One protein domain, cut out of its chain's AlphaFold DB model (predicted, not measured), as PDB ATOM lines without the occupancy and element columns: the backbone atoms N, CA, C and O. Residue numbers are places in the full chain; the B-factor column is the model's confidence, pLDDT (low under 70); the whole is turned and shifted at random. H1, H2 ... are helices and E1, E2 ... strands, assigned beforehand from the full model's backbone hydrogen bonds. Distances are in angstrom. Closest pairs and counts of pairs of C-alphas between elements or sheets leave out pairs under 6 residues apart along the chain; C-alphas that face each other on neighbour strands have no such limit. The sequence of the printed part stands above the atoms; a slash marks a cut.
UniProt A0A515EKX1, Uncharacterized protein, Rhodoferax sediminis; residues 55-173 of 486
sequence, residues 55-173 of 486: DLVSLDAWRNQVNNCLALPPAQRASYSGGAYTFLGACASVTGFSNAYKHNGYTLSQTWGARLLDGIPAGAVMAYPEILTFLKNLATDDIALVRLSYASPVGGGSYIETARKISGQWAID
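Overview. This is residues 55 to 173 of the 486 residues of an uncharacterized protein of Rhodoferax sediminis (UniProt A0A515EKX1). A strongly twisted sheet of four long and short strands, E3 to E6, makes one part of the domain, and beside it sits a cluster of four helices with a small strand hairpin, E1 and E2. H4 packs on that hairpin, while H1 only grazes the large sheet. The printed part has 119 residues, with four named helices and six named strands in the order H1 H2 E1 E2 H3 H4 E3 E4 E5 E6, a mixed class. The large sheet has the order E3, E4, E5, E6 and is antiparallel. The whole is compact, with a radius of gyration of the C-alphas of 14.1 A and spans of 41 by 32 by 21 A.

Arrangement. E3, residues 130 to 136, E4, residues 142 to 151, E5, residues 157 to 166, and E6, residues 169 to 172, form a meander, each strand the antiparallel neighbour of the one before. Hairpin E3 and E4 has N 132 and O 145 at 2.8 A, hairpin E4 and E5 has N 148 and O 159 at 2.8 A, and hairpin E5 and E6 has N 166 and O 169 at 2.8 A, each within hydrogen-bond range. From edge to edge the strands' lines turn by 73 degrees. Residues 125 to 126 pair antiparallel with residues 150 to 151 of E4. H1, residues 60 to 70, is on the sheet but only grazes it. H1 touches H3, residues 89 to 93; their closest C-alphas, of Cys 69 and Cys 91, are 4.6 A apart. H3 touches H2, residues 74 to 77, with the C-alphas of Arg 77 and Cys 91 closest at 5.6 A. H4, residues 108 to 119, touches H2 with residues 116 to 118 alone, the C-alphas of Pro 74 and Leu 117 being closest at 4.8 A. E1, residues 78 to 81, and E2, residues 84 to 87, are a hairpin, with N 79 and O 86 at 2.9 A. The closest C-alphas of E2 and H4, of Tyr 85 and Gly 113, are 5.3 A apart. In H1 every O i to N i+4 pair is within hydrogen-bond range; H4 has 7 of 8, H3 0 of 1 but 2 of 2 O i to N i+3 pairs, and H2 is too short for an O i to N i+4 pair.

Along the chain. H1 begins at C-alpha 60 (-50.990, -0.107, 40.155) and is 15.0 A long; H4 is 14.5 A. E3 measures 18.0 A, E4 28.5 A and E5 27.1 A. E6 ends at C-alpha 172 (-43.944, -0.307, 30.512).

Size, cuts and confidence. The farthest C-alphas, of Leu 138 and Pro 153, are 43.2 A apart. The printed part has no cut. The link from H3 to H4 is long, 14 residues. The mean pLDDT of the printed part is 90.7; residues 137 to 140 are under 70.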
ATOM      1  N   ASP A  55     -57.358   5.059  32.788       78.38
ATOM      2  CA  ASP A  55     -55.984   4.920  32.305       78.38
ATOM      3  C   ASP A  55     -54.963   5.484  33.309       78.38
ATOM      4  O   ASP A  55     -53.809   5.061  33.290       78.38
ATOM      5  N   LEU A  56     -55.381   6.354  34.246       73.50
ATOM      6  CA  LEU A  56     -54.493   6.944  35.255       73.50
ATOM      7  C   LEU A  56     -54.102   5.997  36.401       73.50
ATOM      8  O   LEU A  56     -53.101   6.245  37.063       73.50
ATOM      9  N   VAL A  57     -54.867   4.925  36.631       79.75
ATOM     10  CA  VAL A  57     -54.645   3.950  37.726       79.75
ATOM     11  C   VAL A  57     -54.125   2.597  37.225       79.75
ATOM     12  O   VAL A  57     -53.943   1.645  37.978       79.75
ATOM     13  N   SER A  58     -53.885   2.488  35.921       75.94
ATOM     14  CA  SER A  58     -53.638   1.221  35.228       75.94
ATOM     15  C   SER A  58     -52.313   0.528  35.582       75.94
ATOM     16  O   SER A  58     -52.181  -0.677  35.378       75.94
ATOM     17  N   LEU A  59     -51.341   1.252  36.149       88.00
ATOM     18  CA  LEU A  59     -50.014   0.723  36.504       88.00
ATOM     19  C   LEU A  59     -49.890   0.286  37.978       88.00
ATOM     20  O   LEU A  59     -48.797  -0.071  38.428       88.00
ATOM     21  N   ASP A  60     -50.989   0.262  38.733       89.56
ATOM     22  CA  ASP A  60     -50.990  -0.107  40.155       89.56
ATOM     23  C   ASP A  60     -50.544  -1.556  40.393       89.56
ATOM     24  O   ASP A  60     -49.760  -1.837  41.305       89.56
ATOM     25  N   ALA A  61     -50.984  -2.485  39.537       89.81
ATOM     26  CA  ALA A  61     -50.578  -3.886  39.619       89.81
ATOM     27  C   ALA A  61     -49.064  -4.050  39.403       89.81
ATOM     28  O   ALA A  61     -48.399  -4.742  40.177       89.81
ATOM     29  N   TRP A  62     -48.510  -3.356  38.402       92.88
ATOM     30  CA  TRP A  62     -47.068  -3.328  38.148       92.88
ATOM     31  C   TRP A  62     -46.303  -2.793  39.361       92.88
ATOM     32  O   TRP A  62     -45.339  -3.415  39.804       92.88
ATOM     33  N   ARG A  63     -46.763  -1.685  39.957       95.00
ATOM     34  CA  ARG A  63     -46.130  -1.091  41.143       95.00
ATOM     35  C   ARG A  63     -46.064  -2.091  42.298       95.00
ATOM     36  O   ARG A  63     -45.020  -2.211  42.936       95.00
ATOM     37  N   ASN A  64     -47.152  -2.810  42.569       95.00
ATOM     38  CA  ASN A  64     -47.194  -3.797  43.650       95.00
ATOM     39  C   ASN A  64     -46.197  -4.942  43.411       95.00
ATOM     40  O   ASN A  64     -45.451  -5.307  44.318       95.00
ATOM     41  N   GLN A  65     -46.117  -5.454  42.179       95.94
ATOM     42  CA  GLN A  65     -45.133  -6.479  41.808       95.94
ATOM     43  C   GLN A  65     -43.693  -5.969  41.951       95.94
ATOM     44  O   GLN A  65     -42.840  -6.661  42.508       95.94
ATOM     45  N   VAL A  66     -43.419  -4.740  41.506       96.69
ATOM     46  CA  VAL A  66     -42.095  -4.127  41.659       96.69
ATOM     47  C   VAL A  66     -41.756  -3.904  43.130       96.69
ATOM     48  O   VAL A  66     -40.625  -4.159  43.517       96.69
ATOM     49  N   ASN A  67     -42.701  -3.519  43.986       97.81
ATOM     50  CA  ASN A  67     -42.437  -3.394  45.422       97.81
ATOM     51  C   ASN A  67     -42.112  -4.741  46.086       97.81
ATOM     52  O   ASN A  67     -41.225  -4.787  46.935       97.81
ATOM     53  N   ASN A  68     -42.730  -5.842  45.648       97.19
ATOM     54  CA  ASN A  68     -42.337  -7.185  46.093       97.19
ATOM     55  C   ASN A  68     -40.907  -7.536  45.652       97.19
ATOM     56  O   ASN A  68     -40.143  -8.116  46.418       97.19
ATOM     57  N   CYS A  69     -40.523  -7.145  44.436       97.75
ATOM     58  CA  CYS A  69     -39.149  -7.249  43.950       97.75
ATOM     59  C   CYS A  69     -38.173  -6.385  44.774       97.75
ATOM     60  O   CYS A  69     -37.129  -6.866  45.208       97.75
ATOM     61  N   LEU A  70     -38.509  -5.120  45.047       97.44
ATOM     62  CA  LEU A  70     -37.638  -4.181  45.761       97.44
ATOM     63  C   LEU A  70     -37.494  -4.478  47.260       97.44
ATOM     64  O   LEU A  70     -36.509  -4.040  47.862       97.44
ATOM     65  N   ALA A  71     -38.407  -5.260  47.840       97.25
ATOM     66  CA  ALA A  71     -38.271  -5.793  49.192       97.25
ATOM     67  C   ALA A  71     -37.058  -6.735  49.344       97.25
ATOM     68  O   ALA A  71     -36.551  -6.907  50.452       97.25
ATOM     69  N   LEU A  72     -36.560  -7.313  48.244       97.44
ATOM     70  CA  LEU A  72     -35.353  -8.139  48.240       97.44
ATOM     71  C   LEU A  72     -34.078  -7.274  48.290       97.44
ATOM     72  O   LEU A  72     -34.071  -6.151  47.777       97.44
ATOM     73  N   PRO A  73     -32.958  -7.782  48.837       95.88
ATOM     74  CA  PRO A  73     -31.635  -7.185  48.651       95.88
ATOM     75  C   PRO A  73     -31.238  -7.114  47.163       95.88
ATOM     76  O   PRO A  73     -31.579  -8.037  46.424       95.88
ATOM     77  N   PRO A  74     -30.470  -6.102  46.704       95.19
ATOM     78  CA  PRO A  74     -30.148  -5.925  45.280       95.19
ATOM     79  C   PRO A  74     -29.572  -7.166  44.575       95.19
ATOM     80  O   PRO A  74     -30.049  -7.536  43.504       95.19
ATOM     81  N   ALA A  75     -28.652  -7.892  45.218       96.56
ATOM     82  CA  ALA A  75     -28.071  -9.131  44.681       96.56
ATOM     83  C   ALA A  75     -29.074 -10.299  44.532       96.56
ATOM     84  O   ALA A  75     -28.783 -11.283  43.860       96.56
ATOM     85  N   GLN A  76     -30.252 -10.208  45.161       97.94
ATOM     86  CA  GLN A  76     -31.362 -11.156  45.002       97.94
ATOM     87  C   GLN A  76     -32.429 -10.655  44.017       97.94
ATOM     88  O   GLN A  76     -33.380 -11.382  43.732       97.94
ATOM     89  N   ARG A  77     -32.296  -9.426  43.498       98.00
ATOM     90  CA  ARG A  77     -33.203  -8.851  42.492       98.00
ATOM     91  C   ARG A  77     -32.745  -9.158  41.076       98.00
ATOM     92  O   ARG A  77     -33.557  -9.471  40.207       98.00
ATOM     93  N   ALA A  78     -31.443  -9.051  40.845       97.88
ATOM     94  CA  ALA A  78     -30.813  -9.346  39.573       97.88
ATOM     95  C   ALA A  78     -29.382  -9.854  39.786       97.88
ATOM     96  O   ALA A  78     -28.796  -9.668  40.848       97.88
ATOM     97  N   SER A  79     -28.820 -10.490  38.765       97.19
ATOM     98  CA  SER A  79     -27.401 -10.849  38.694       97.19
ATOM     99  C   SER A  79     -26.813 -10.401  37.365       97.19
ATOM    100  O   SER A  79     -27.543 -10.281  36.378       97.19
ATOM    101  N   TYR A  80     -25.503 -10.167  37.346       96.81
ATOM    102  CA  TYR A  80     -24.736  -9.884  36.140       96.81
ATOM    103  C   TYR A  80     -23.667 -10.961  35.952       96.81
ATOM    104  O   TYR A  80     -22.806 -11.143  36.812       96.81
ATOM    105  N   SER A  81     -23.739 -11.703  34.848       95.69
ATOM    106  CA  SER A  81     -22.774 -12.750  34.502       95.69
ATOM    107  C   SER A  81     -22.652 -12.871  32.987       95.69
ATOM    108  O   SER A  81     -23.642 -12.739  32.268       95.69
ATOM    109  N   GLY A  82     -21.431 -13.079  32.489       90.25
ATOM    110  CA  GLY A  82     -21.176 -13.252  31.054       90.25
ATOM    111  C   GLY A  82     -21.630 -12.074  30.183       90.25
ATOM    112  O   GLY A  82     -22.008 -12.278  29.035       90.25
ATOM    113  N   GLY A  83     -21.648 -10.849  30.721       89.00
ATOM    114  CA  GLY A  83     -22.100  -9.666  29.984       89.00
ATOM    115  C   GLY A  83     -23.615  -9.432  29.990       89.00
ATOM    116  O   GLY A  83     -24.073  -8.455  29.396       89.00
ATOM    117  N   ALA A  84     -24.396 -10.283  30.660       94.00
ATOM    118  CA  ALA A  84     -25.853 -10.228  30.656       94.00
ATOM    119  C   ALA A  84     -26.434 -10.086  32.067       94.00
ATOM    120  O   ALA A  84     -25.917 -10.641  33.037       94.00
ATOM    121  N   TYR A  85     -27.551  -9.364  32.158       96.94
ATOM    122  CA  TYR A  85     -28.344  -9.269  33.378       96.94
ATOM    123  C   TYR A  85     -29.467 -10.306  33.375       96.94
ATOM    124  O   TYR A  85     -30.135 -10.494  32.358       96.94
ATOM    125  N   THR A  86     -29.719 -10.922  34.528       97.44
ATOM    126  CA  THR A  86     -30.834 -11.861  34.737       97.44
ATOM    127  C   THR A  86     -31.634 -11.446  35.964       97.44
ATOM    128  O   THR A  86     -31.041 -11.188  37.011       97.44
ATOM    129  N   PHE A  87     -32.965 -11.377  35.856       97.81
ATOM    130  CA  PHE A  87     -33.841 -11.097  37.000       97.81
ATOM    131  C   PHE A  87     -33.973 -12.329  37.892       97.81
ATOM    132  O   PHE A  87     -34.048 -13.454  37.404       97.81
ATOM    133  N   LEU A  88     -34.018 -12.105  39.201       97.88
ATOM    134  CA  LEU A  88     -34.047 -13.142  40.227       97.88
ATOM    135  C   LEU A  88     -35.260 -12.959  41.149       97.88
ATOM    136  O   LEU A  88     -35.850 -11.879  41.222       97.88
ATOM    137  N   GLY A  89     -35.637 -14.024  41.861       96.81
ATOM    138  CA  GLY A  89     -36.700 -13.990  42.871       96.81
ATOM    139  C   GLY A  89     -38.005 -13.371  42.358       96.81
ATOM    140  O   GLY A  89     -38.432 -13.621  41.232       96.81
ATOM    141  N   ALA A  90     -38.622 -12.514  43.177       97.19
ATOM    142  CA  ALA A  90     -39.864 -11.820  42.830       97.19
ATOM    143  C   ALA A  90     -39.728 -10.870  41.621       97.19
ATOM    144  O   ALA A  90     -40.728 -10.546  40.983       97.19
ATOM    145  N   CYS A  91     -38.512 -10.438  41.270       97.19
ATOM    146  CA  CYS A  91     -38.276  -9.568  40.116       97.19
ATOM    147  C   CYS A  91     -38.466 -10.292  38.780       97.19
ATOM    148  O   CYS A  91     -38.863  -9.665  37.800       97.19
ATOM    149  N   ALA A  92     -38.240 -11.609  38.739       96.56
ATOM    150  CA  ALA A  92     -38.490 -12.423  37.550       96.56
ATOM    151  C   ALA A  92     -39.992 -12.591  37.242       96.56
ATOM    152  O   ALA A  92     -40.352 -12.965  36.131       96.56
ATOM    153  N   SER A  93     -40.869 -12.303  38.210       94.75
ATOM    154  CA  SER A  93     -42.326 -12.463  38.094       94.75
ATOM    155  C   SER A  93     -43.080 -11.156  37.815       94.75
ATOM    156  O   SER A  93     -44.307 -11.137  37.882       94.75
ATOM    157  N   VAL A  94     -42.385 -10.050  37.529       94.81
ATOM    158  CA  VAL A  94     -43.032  -8.763  37.218       94.81
ATOM    159  C   VAL A  94     -43.596  -8.800  35.793       94.81
ATOM    160  O   VAL A  94     -42.840  -8.836  34.826       94.81
ATOM    161  N   THR A  95     -44.922  -8.745  35.649       89.50
ATOM    162  CA  THR A  95     -45.635  -8.915  34.366       89.50
ATOM    163  C   THR A  95     -46.077  -7.602  33.711       89.50
ATOM    164  O   THR A  95     -46.681  -7.628  32.646       89.50
ATOM    165  N   GLY A  96     -45.811  -6.446  34.328       90.06
ATOM    166  CA  GLY A  96     -46.182  -5.132  33.773       90.06
ATOM    167  C   GLY A  96     -45.152  -4.510  32.818       90.06
ATOM    168  O   GLY A  96     -45.301  -3.351  32.434       90.06
ATOM    169  N   PHE A  97     -44.104  -5.248  32.445       94.44
ATOM    170  CA  PHE A  97     -43.213  -4.872  31.348       94.44
ATOM    171  C   PHE A  97     -43.681  -5.516  30.041       94.44
ATOM    172  O   PHE A  97     -44.110  -6.666  30.023       94.44
ATOM    173  N   SER A  98     -43.573  -4.779  28.938       93.50
ATOM    174  CA  SER A  98     -43.826  -5.301  27.595       93.50
ATOM    175  C   SER A  98     -42.802  -6.378  27.233       93.50
ATOM    176  O   SER A  98     -41.600  -6.194  27.437       93.50
ATOM    177  N   ASN A  99     -43.248  -7.464  26.599       92.19
ATOM    178  CA  ASN A  99     -42.341  -8.463  26.020       92.19
ATOM    179  C   ASN A  99     -41.466  -7.873  24.900       92.19
ATOM    180  O   ASN A  99     -40.388  -8.388  24.619       92.19
ATOM    181  N   ALA A 100     -41.921  -6.784  24.273       94.19
ATOM    182  CA  ALA A 100     -41.185  -6.036  23.261       94.19
ATOM    183  C   ALA A 100     -40.442  -4.824  23.851       94.19
ATOM    184  O   ALA A 100     -40.090  -3.906  23.107       94.19
ATOM    185  N   TYR A 101     -40.227  -4.784  25.175       96.56
ATOM    186  CA  TYR A 101     -39.586  -3.648  25.829       96.56
ATOM    187  C   TYR A 101     -38.253  -3.314  25.162       96.56
ATOM    188  O   TYR A 101     -37.364  -4.161  25.022       96.56
ATOM    189  N   LYS A 102     -38.099  -2.037  24.820       96.50
ATOM    190  CA  LYS A 102     -36.864  -1.497  24.272       96.50
ATOM    191  C   LYS A 102     -36.703  -0.053  24.707       96.50
ATOM    192  O   LYS A 102     -37.550   0.794  24.427       96.50
ATOM    193  N   HIS A 103     -35.590   0.249  25.357       95.50
ATOM    194  CA  HIS A 103     -35.244   1.599  25.780       95.50
ATOM    195  C   HIS A 103     -33.871   1.935  25.219       95.50
ATOM    196  O   HIS A 103     -32.893   1.300  25.592       95.50
ATOM    197  N   ASN A 104     -33.778   2.921  24.321       95.25
ATOM    198  CA  ASN A 104     -32.495   3.335  23.740       95.25
ATOM    199  C   ASN A 104     -31.721   2.183  23.056       95.25
ATOM    200  O   ASN A 104     -30.498   2.116  23.103       95.25
ATOM    201  N   GLY A 105     -32.443   1.244  22.442       94.94
ATOM    202  CA  GLY A 105     -31.886   0.038  21.828       94.94
ATOM    203  C   GLY A 105     -31.543  -1.082  22.815       94.94
ATOM    204  O   GLY A 105     -31.290  -2.200  22.377       94.94
ATOM    205  N   TYR A 106     -31.584  -0.826  24.124       96.25
ATOM    206  CA  TYR A 106     -31.359  -1.834  25.154       96.25
ATOM    207  C   TYR A 106     -32.639  -2.605  25.475       96.25
ATOM    208  O   TYR A 106     -33.746  -2.058  25.498       96.25
ATOM    209  N   THR A 107     -32.457  -3.884  25.779       96.25
ATOM    210  CA  THR A 107     -33.510  -4.787  26.253       96.25
ATOM    211  C   THR A 107     -33.934  -4.464  27.690       96.25
ATOM    212  O   THR A 107     -33.293  -3.678  28.403       96.25
ATOM    213  N   LEU A 108     -35.015  -5.112  28.139       96.44
ATOM    214  CA  LEU A 108     -35.514  -4.994  29.510       96.44
ATOM    215  C   LEU A 108     -34.456  -5.390  30.533       96.44
ATOM    216  O   LEU A 108     -34.213  -4.641  31.476       96.44
ATOM    217  N   SER A 109     -33.807  -6.537  30.337       95.88
ATOM    218  CA  SER A 109     -32.815  -7.032  31.287       95.88
ATOM    219  C   SER A 109     -31.594  -6.120  31.358       95.88
ATOM    220  O   SER A 109     -31.148  -5.805  32.452       95.88
ATOM    221  N   GLN A 110     -31.106  -5.608  30.227       95.44
ATOM    222  CA  GLN A 110     -29.990  -4.656  30.207       95.44
ATOM    223  C   GLN A 110     -30.324  -3.357  30.950       95.44
ATOM    224  O   GLN A 110     -29.515  -2.867  31.733       95.44
ATOM    225  N   THR A 111     -31.526  -2.815  30.738       95.56
ATOM    226  CA  THR A 111     -31.915  -1.528  31.329       95.56
ATOM    227  C   THR A 111     -32.303  -1.666  32.798       95.56
ATOM    228  O   THR A 111     -31.771  -0.973  33.665       95.56
ATOM    229  N   TRP A 112     -33.255  -2.546  33.097       96.44
ATOM    230  CA  TRP A 112     -33.795  -2.706  34.443       96.44
ATOM    231  C   TRP A 112     -32.956  -3.631  35.315       96.44
ATOM    232  O   TRP A 112     -32.984  -3.471  36.528       96.44
ATOM    233  N   GLY A 113     -32.149  -4.524  34.745       96.62
ATOM    234  CA  GLY A 113     -31.247  -5.383  35.517       96.62
ATOM    235  C   GLY A 113     -30.152  -4.577  36.197       96.62
ATOM    236  O   GLY A 113     -29.998  -4.685  37.408       96.62
ATOM    237  N   ALA A 114     -29.497  -3.681  35.452       94.12
ATOM    238  CA  ALA A 114     -28.530  -2.735  36.008       94.12
ATOM    239  C   ALA A 114     -29.167  -1.828  37.075       94.12
ATOM    240  O   ALA A 114     -28.602  -1.596  38.139       94.12
ATOM    241  N   ARG A 115     -30.395  -1.344  36.837       94.81
ATOM    242  CA  ARG A 115     -31.116  -0.529  37.830       94.81
ATOM    243  C   ARG A 115     -31.448  -1.322  39.092       94.81
ATOM    244  O   ARG A 115     -31.287  -0.790  40.178       94.81
ATOM    245  N   LEU A 116     -31.919  -2.559  38.974       95.88
ATOM    246  CA  LEU A 116     -32.307  -3.380  40.122       95.88
ATOM    247  C   LEU A 116     -31.101  -3.862  40.938       95.88
ATOM    248  O   LEU A 116     -31.230  -3.980  42.159       95.88
ATOM    249  N   LEU A 117     -29.969  -4.119  40.276       94.88
ATOM    250  CA  LEU A 117     -28.725  -4.560  40.907       94.88
ATOM    251  C   LEU A 117     -27.946  -3.397  41.537       94.88
ATOM    252  O   LEU A 117     -27.599  -3.475  42.712       94.88
ATOM    253  N   ASP A 118     -27.727  -2.315  40.786       88.88
ATOM    254  CA  ASP A 118     -26.770  -1.261  41.161       88.88
ATOM    255  C   ASP A 118     -27.425   0.113  41.378       88.88
ATOM    256  O   ASP A 118     -26.937   0.932  42.153       88.88
ATOM    257  N   GLY A 119     -28.528   0.399  40.680       87.69
ATOM    258  CA  GLY A 119     -29.108   1.747  40.626       87.69
ATOM    259  C   GLY A 119     -30.165   2.065  41.688       87.69
ATOM    260  O   GLY A 119     -30.329   3.228  42.063       87.69
ATOM    261  N   ILE A 120     -30.919   1.065  42.143       91.31
ATOM    262  CA  ILE A 120     -32.010   1.205  43.109       91.31
ATOM    263  C   ILE A 120     -31.553   0.584  44.432       91.31
ATOM    264  O   ILE A 120     -31.337  -0.627  44.497       91.31
ATOM    265  N   PRO A 121     -31.445   1.364  45.517       89.75
ATOM    266  CA  PRO A 121     -30.903   0.869  46.775       89.75
ATOM    267  C   PRO A 121     -31.796  -0.177  47.466       89.75
ATOM    268  O   PRO A 121     -32.971  -0.386  47.135       89.75
ATOM    269  N   ALA A 122     -31.224  -0.855  48.461       91.94
ATOM    270  CA  ALA A 122     -31.965  -1.728  49.369       91.94
ATOM    271  C   ALA A 122     -33.044  -0.942  50.140       91.94
ATOM    272  O   ALA A 122     -32.844   0.221  50.492       91.94
ATOM    273  N   GLY A 123     -34.194  -1.575  50.397       91.19
ATOM    274  CA  GLY A 123     -35.311  -0.941  51.112       91.19
ATOM    275  C   GLY A 123     -36.021   0.172  50.331       91.19
ATOM    276  O   GLY A 123     -36.742   0.969  50.927       91.19
ATOM    277  N   ALA A 124     -35.801   0.262  49.017       94.50
ATOM    278  CA  ALA A 124     -36.530   1.187  48.164       94.50
ATOM    279  C   ALA A 124     -37.998   0.765  48.001       94.50
ATOM    280  O   ALA A 124     -38.308  -0.417  47.880       94.50
ATOM    281  N   VAL A 125     -38.891   1.748  47.932       96.75
ATOM    282  CA  VAL A 125     -40.320   1.573  47.667       96.75
ATOM    283  C   VAL A 125     -40.705   2.476  46.505       96.75
ATOM    284  O   VAL A 125     -40.474   3.687  46.552       96.75
ATOM    285  N   MET A 126     -41.308   1.898  45.469       95.38
ATOM    286  CA  MET A 126     -41.904   2.651  44.371       95.38
ATOM    287  C   MET A 126     -43.171   3.365  44.830       95.38
ATOM    288  O   MET A 126     -44.114   2.765  45.373       95.38
ATOM    289  N   ALA A 127     -43.202   4.661  44.543       93.81
ATOM    290  CA  ALA A 127     -44.406   5.465  44.575       93.81
ATOM    291  C   ALA A 127     -45.368   5.031  43.457       93.81
ATOM    292  O   ALA A 127     -45.036   4.213  42.593       93.81
ATOM    293  N   TYR A 128     -46.579   5.579  43.480       90.94
ATOM    294  CA  TYR A 128     -47.485   5.450  42.347       90.94
ATOM    295  C   TYR A 128     -46.858   6.093  41.101       90.94
ATOM    296  O   TYR A 128     -46.336   7.208  41.210       90.94
ATOM    297  N   PRO A 129     -46.873   5.410  39.940       91.75
ATOM    298  CA  PRO A 129     -46.430   6.001  38.685       91.75
ATOM    299  C   PRO A 129     -47.168   7.311  38.394       91.75
ATOM    300  O   PRO A 129     -48.395   7.354  38.382       91.75
ATOM    301  N   GLU A 130     -46.422   8.385  38.142       88.75
ATOM    302  CA  GLU A 130     -46.996   9.663  37.716       88.75
ATOM    303  C   GLU A 130     -47.037   9.689  36.187       88.75
ATOM    304  O   GLU A 130     -45.996   9.634  35.530       88.75
ATOM    305  N   ILE A 131     -48.226   9.813  35.601       88.88
ATOM    306  CA  ILE A 131     -48.350  10.078  34.166       88.88
ATOM    307  C   ILE A 131     -48.010  11.546  33.918       88.88
ATOM    308  O   ILE A 131     -48.653  12.451  34.445       88.88
ATOM    309  N   LEU A 132     -46.974  11.774  33.116       86.62
ATOM    310  CA  LEU A 132     -46.483  13.105  32.782       86.62
ATOM    311  C   LEU A 132     -47.267  13.717  31.620       86.62
ATOM    312  O   LEU A 132     -47.618  14.892  31.668       86.62
ATOM    313  N   THR A 133     -47.524  12.919  30.584       86.75
ATOM    314  CA  THR A 133     -48.337  13.288  29.419       86.75
ATOM    315  C   THR A 133     -48.716  12.034  28.637       86.75
ATOM    316  O   THR A 133     -47.944  11.071  28.603       86.75
ATOM    317  N   PHE A 134     -49.855  12.067  27.951       87.62
ATOM    318  CA  PHE A 134     -50.155  11.108  26.888       87.62
ATOM    319  C   PHE A 134     -49.569  11.579  25.554       87.62
ATOM    320  O   PHE A 134     -49.439  12.780  25.299       87.62
ATOM    321  N   LEU A 135     -49.191  10.625  24.710       86.25
ATOM    322  CA  LEU A 135     -48.676  10.830  23.365       86.25
ATOM    323  C   LEU A 135     -49.615  10.140  22.377       86.25
ATOM    324  O   LEU A 135     -50.005   8.996  22.597       86.25
ATOM    325  N   LYS A 136     -49.919  10.803  21.261       76.06
ATOM    326  CA  LYS A 136     -50.649  10.190  20.148       76.06
ATOM    327  C   LYS A 136     -49.664   9.826  19.041       76.06
ATOM    328  O   LYS A 136     -48.980  10.706  18.499       76.06
ATOM    329  N   ASN A 137     -49.540   8.540  18.722       68.44
ATOM    330  CA  ASN A 137     -48.854   8.128  17.500       68.44
ATOM    331  C   ASN A 137     -49.821   8.175  16.303       68.44
ATOM    332  O   ASN A 137     -51.040   8.197  16.465       68.44
ATOM    333  N   LEU A 138     -49.273   8.218  15.087       55.09
ATOM    334  CA  LEU A 138     -50.068   8.150  13.852       55.09
ATOM    335  C   LEU A 138     -50.796   6.797  13.692       55.09
ATOM    336  O   LEU A 138     -51.673   6.678  12.846       55.09
ATOM    337  N   ALA A 139     -50.442   5.797  14.507       56.47
ATOM    338  CA  ALA A 139     -50.933   4.424  14.458       56.47
ATOM    339  C   ALA A 139     -52.018   4.107  15.512       56.47
ATOM    340  O   ALA A 139     -52.319   2.942  15.731       56.47
ATOM    341  N   THR A 140     -52.639   5.120  16.131       63.56
ATOM    342  CA  THR A 140     -53.726   5.009  17.134       63.56
ATOM    343  C   THR A 140     -53.379   4.381  18.492       63.56
ATOM    344  O   THR A 140     -54.279   4.244  19.317       63.56
ATOM    345  N   ASP A 141     -52.113   4.069  18.784       73.94
ATOM    346  CA  ASP A 141     -51.745   3.532  20.101       73.94
ATOM    347  C   ASP A 141     -51.859   4.606  21.192       73.94
ATOM    348  O   ASP A 141     -51.337   5.720  21.046       73.94
ATOM    349  N   ASP A 142     -52.440   4.222  22.330       85.50
ATOM    350  CA  ASP A 142     -52.371   5.003  23.561       85.50
ATOM    351  C   ASP A 142     -50.980   4.829  24.185       85.50
ATOM    352  O   ASP A 142     -50.598   3.745  24.644       85.50
ATOM    353  N   ILE A 143     -50.210   5.914  24.198       89.56
ATOM    354  CA  ILE A 143     -48.858   5.964  24.752       89.56
ATOM    355  C   ILE A 143     -48.825   7.008  25.867       89.56
ATOM    356  O   ILE A 143     -49.435   8.068  25.755       89.56
ATOM    357  N   ALA A 144     -48.076   6.744  26.932       90.44
ATOM    358  CA  ALA A 144     -47.859   7.683  28.025       90.44
ATOM    359  C   ALA A 144     -46.371   7.806  28.350       90.44
ATOM    360  O   ALA A 144     -45.641   6.816  28.360       90.44
ATOM    361  N   LEU A 145     -45.923   9.022  28.661       91.19
ATOM    362  CA  LEU A 145     -44.683   9.218  29.403       91.19
ATOM    363  C   LEU A 145     -45.004   9.126  30.888       91.19
ATOM    364  O   LEU A 145     -45.868   9.851  31.383       91.19
ATOM    365  N   VAL A 146     -44.297   8.251  31.592       92.44
ATOM    366  CA  VAL A 146     -44.523   7.979  33.011       92.44
ATOM    367  C   VAL A 146     -43.250   8.208  33.805       92.44
ATOM    368  O   VAL A 146     -42.150   7.857  33.374       92.44
ATOM    369  N   ARG A 147     -43.394   8.803  34.986       92.38
ATOM    370  CA  ARG A 147     -42.334   8.918  35.980       92.38
ATOM    371  C   ARG A 147     -42.525   7.838  37.035       92.38
ATOM    372  O   ARG A 147     -43.568   7.743  37.673       92.38
ATOM    373  N   LEU A 148     -41.476   7.051  37.222       93.25
ATOM    374  CA  LEU A 148     -41.388   5.946  38.162       93.25
ATOM    375  C   LEU A 148     -40.457   6.371  39.296       93.25
ATOM    376  O   LEU A 148     -39.235   6.251  39.181       93.25
ATOM    377  N   SER A 149     -41.037   6.947  40.346       92.25
ATOM    378  CA  SER A 149     -40.298   7.464  41.500       92.25
ATOM    379  C   SER A 149     -40.196   6.427  42.613       92.25
ATOM    380  O   SER A 149     -41.150   5.697  42.873       92.25
ATOM    381  N   TYR A 150     -39.073   6.418  43.326       91.81
ATOM    382  CA  TYR A 150     -38.876   5.627  44.535       91.81
ATOM    383  C   TYR A 150     -38.312   6.452  45.676       91.81
ATOM    384  O   TYR A 150     -37.565   7.405  45.465       91.81
ATOM    385  N   ALA A 151     -38.611   6.013  46.890       89.94
ATOM    386  CA  ALA A 151     -37.973   6.479  48.110       89.94
ATOM    387  C   ALA A 151     -37.258   5.309  48.786       89.94
ATOM    388  O   ALA A 151     -37.709   4.173  48.690       89.94
ATOM    389  N   SER A 152     -36.154   5.575  49.479       87.94
ATOM    390  CA  SER A 152     -35.478   4.597  50.335       87.94
ATOM    391  C   SER A 152     -34.888   5.295  51.567       87.94
ATOM    392  O   SER A 152     -34.717   6.520  51.539       87.94
ATOM    393  N   PRO A 153     -34.487   4.548  52.614       82.81
ATOM    394  CA  PRO A 153     -33.768   5.104  53.767       82.81
ATOM    395  C   PRO A 153     -32.450   5.797  53.404       82.81
ATOM    396  O   PRO A 153     -31.886   6.542  54.205       82.81
ATOM    397  N   VAL A 154     -31.930   5.532  52.204       77.69
ATOM    398  CA  VAL A 154     -30.683   6.101  51.699       77.69
ATOM    399  C   VAL A 154     -30.898   7.116  50.568       77.69
ATOM    400  O   VAL A 154     -29.967   7.444  49.845       77.69
ATOM    401  N   GLY A 155     -32.130   7.615  50.425       71.69
ATOM    402  CA  GLY A 155     -32.529   8.611  49.432       71.69
ATOM    403  C   GLY A 155     -33.412   8.043  48.318       71.69
ATOM    404  O   GLY A 155     -33.625   6.834  48.215       71.69
ATOM    405  N   GLY A 156     -33.991   8.934  47.512       80.12
ATOM    406  CA  GLY A 156     -34.988   8.597  46.493       80.12
ATOM    407  C   GLY A 156     -34.577   8.993  45.079       80.12
ATOM    408  O   GLY A 156     -33.776   9.899  44.871       80.12
ATOM    409  N   GLY A 157     -35.144   8.332  44.080       83.00
ATOM    410  CA  GLY A 157     -34.843   8.595  42.678       83.00
ATOM    411  C   GLY A 157     -36.077   8.494  41.802       83.00
ATOM    412  O   GLY A 157     -37.167   8.180  42.265       83.00
ATOM    413  N   SER A 158     -35.902   8.763  40.513       88.44
ATOM    414  CA  SER A 158     -36.972   8.609  39.537       88.44
ATOM    415  C   SER A 158     -36.411   8.221  38.182       88.44
ATOM    416  O   SER A 158     -35.386   8.765  37.766       88.44
ATOM    417  N   TYR A 159     -37.126   7.356  37.474       90.56
ATOM    418  CA  TYR A 159     -36.881   7.049  36.069       90.56
ATOM    419  C   TYR A 159     -38.054   7.534  35.233       90.56
ATOM    420  O   TYR A 159     -39.194   7.511  35.690       90.56
ATOM    421  N   ILE A 160     -37.776   7.979  34.013       91.75
ATOM    422  CA  ILE A 160     -38.818   8.331  33.054       91.75
ATOM    423  C   ILE A 160     -38.844   7.242  31.994       91.75
ATOM    424  O   ILE A 160     -37.820   6.931  31.385       91.75
ATOM    425  N   GLU A 161     -40.016   6.654  31.815       94.06
ATOM    426  CA  GLU A 161     -40.265   5.570  30.878       94.06
ATOM    427  C   GLU A 161     -41.444   5.904  29.974       94.06
ATOM    428  O   GLU A 161     -42.224   6.825  30.228       94.06
ATOM    429  N   THR A 162     -41.571   5.118  28.914       94.00
ATOM    430  CA  THR A 162     -42.762   5.111  28.077       94.00
ATOM    431  C   THR A 162     -43.602   3.893  28.440       94.00
ATOM    432  O   THR A 162     -43.088   2.772  28.487       94.00
ATOM    433  N   ALA A 163     -44.888   4.115  28.681       93.88
ATOM    434  CA  ALA A 163     -45.897   3.075  28.786       93.88
ATOM    435  C   ALA A 163     -46.753   3.059  27.514       93.88
ATOM    436  O   ALA A 163     -46.981   4.106  26.904       93.88
ATOM    437  N   ARG A 164     -47.235   1.882  27.123       91.62
ATOM    438  CA  ARG A 164     -48.156   1.698  25.997       91.62
ATOM    439  C   ARG A 164     -49.314   0.811  26.423       91.62
ATOM    440  O   ARG A 164     -49.115  -0.147  27.169       91.62
ATOM    441  N   LYS A 165     -50.504   1.103  25.913       89.00
ATOM    442  CA  LYS A 165     -51.658   0.215  26.019       89.00
ATOM    443  C   LYS A 165     -51.561  -0.891  24.965       89.00
ATOM    444  O   LYS A 165     -51.664  -0.629  23.771       89.00
ATOM    445  N   ILE A 166     -51.340  -2.125  25.405       85.94
ATOM    446  CA  ILE A 166     -51.188  -3.325  24.574       85.94
ATOM    447  C   ILE A 166     -52.324  -4.279  24.936       85.94
ATOM    448  O   ILE A 166     -52.480  -4.655  26.096       85.94
ATOM    449  N   SER A 167     -53.154  -4.647  23.956       84.88
ATOM    450  CA  SER A 167     -54.315  -5.531  24.168       84.88
ATOM    451  C   SER A 167     -55.238  -5.063  25.311       84.88
ATOM    452  O   SER A 167     -55.750  -5.863  26.089       84.88
ATOM    453  N   GLY A 168     -55.414  -3.743  25.442       83.94
ATOM    454  CA  GLY A 168     -56.246  -3.114  26.474       83.94
ATOM    455  C   GLY A 168     -55.586  -2.930  27.847       83.94
ATOM    456  O   GLY A 168     -56.204  -2.314  28.711       83.94
ATOM    457  N   GLN A 169     -54.348  -3.395  28.048       86.56
ATOM    458  CA  GLN A 169     -53.605  -3.272  29.308       86.56
ATOM    459  C   GLN A 169     -52.390  -2.361  29.153       86.56
ATOM    460  O   GLN A 169     -51.695  -2.407  28.141       86.56
ATOM    461  N   TRP A 170     -52.109  -1.535  30.156       90.56
ATOM    462  CA  TRP A 170     -50.916  -0.692  30.149       90.56
ATOM    463  C   TRP A 170     -49.688  -1.488  30.578       90.56
ATOM    464  O   TRP A 170     -49.685  -2.130  31.626       90.56
ATOM    465  N   ALA A 171     -48.632  -1.403  29.778       92.75
ATOM    466  CA  ALA A 171     -47.339  -1.994  30.080       92.75
ATOM    467  C   ALA A 171     -46.227  -0.961  29.899       92.75
ATOM    468  O   ALA A 171     -46.296  -0.095  29.020       92.75
ATOM    469  N   ILE A 172     -45.177  -1.064  30.712       95.69
ATOM    470  CA  ILE A 172     -43.944  -0.307  30.512       95.69
ATOM    471  C   ILE A 172     -43.233  -0.887  29.285       95.69
ATOM    472  O   ILE A 172     -42.812  -2.043  29.293       95.69
ATOM    473  N   ASP A 173     -43.114  -0.089  28.226       94.06
ATOM    474  CA  ASP A 173     -42.661  -0.519  26.895       94.06
ATOM    475  C   ASP A 173     -41.267   0.027  26.547       94.06
ATOM    476  O   ASP A 173     -40.606  -0.457  25.633       94.06
TER     477      ASP A 173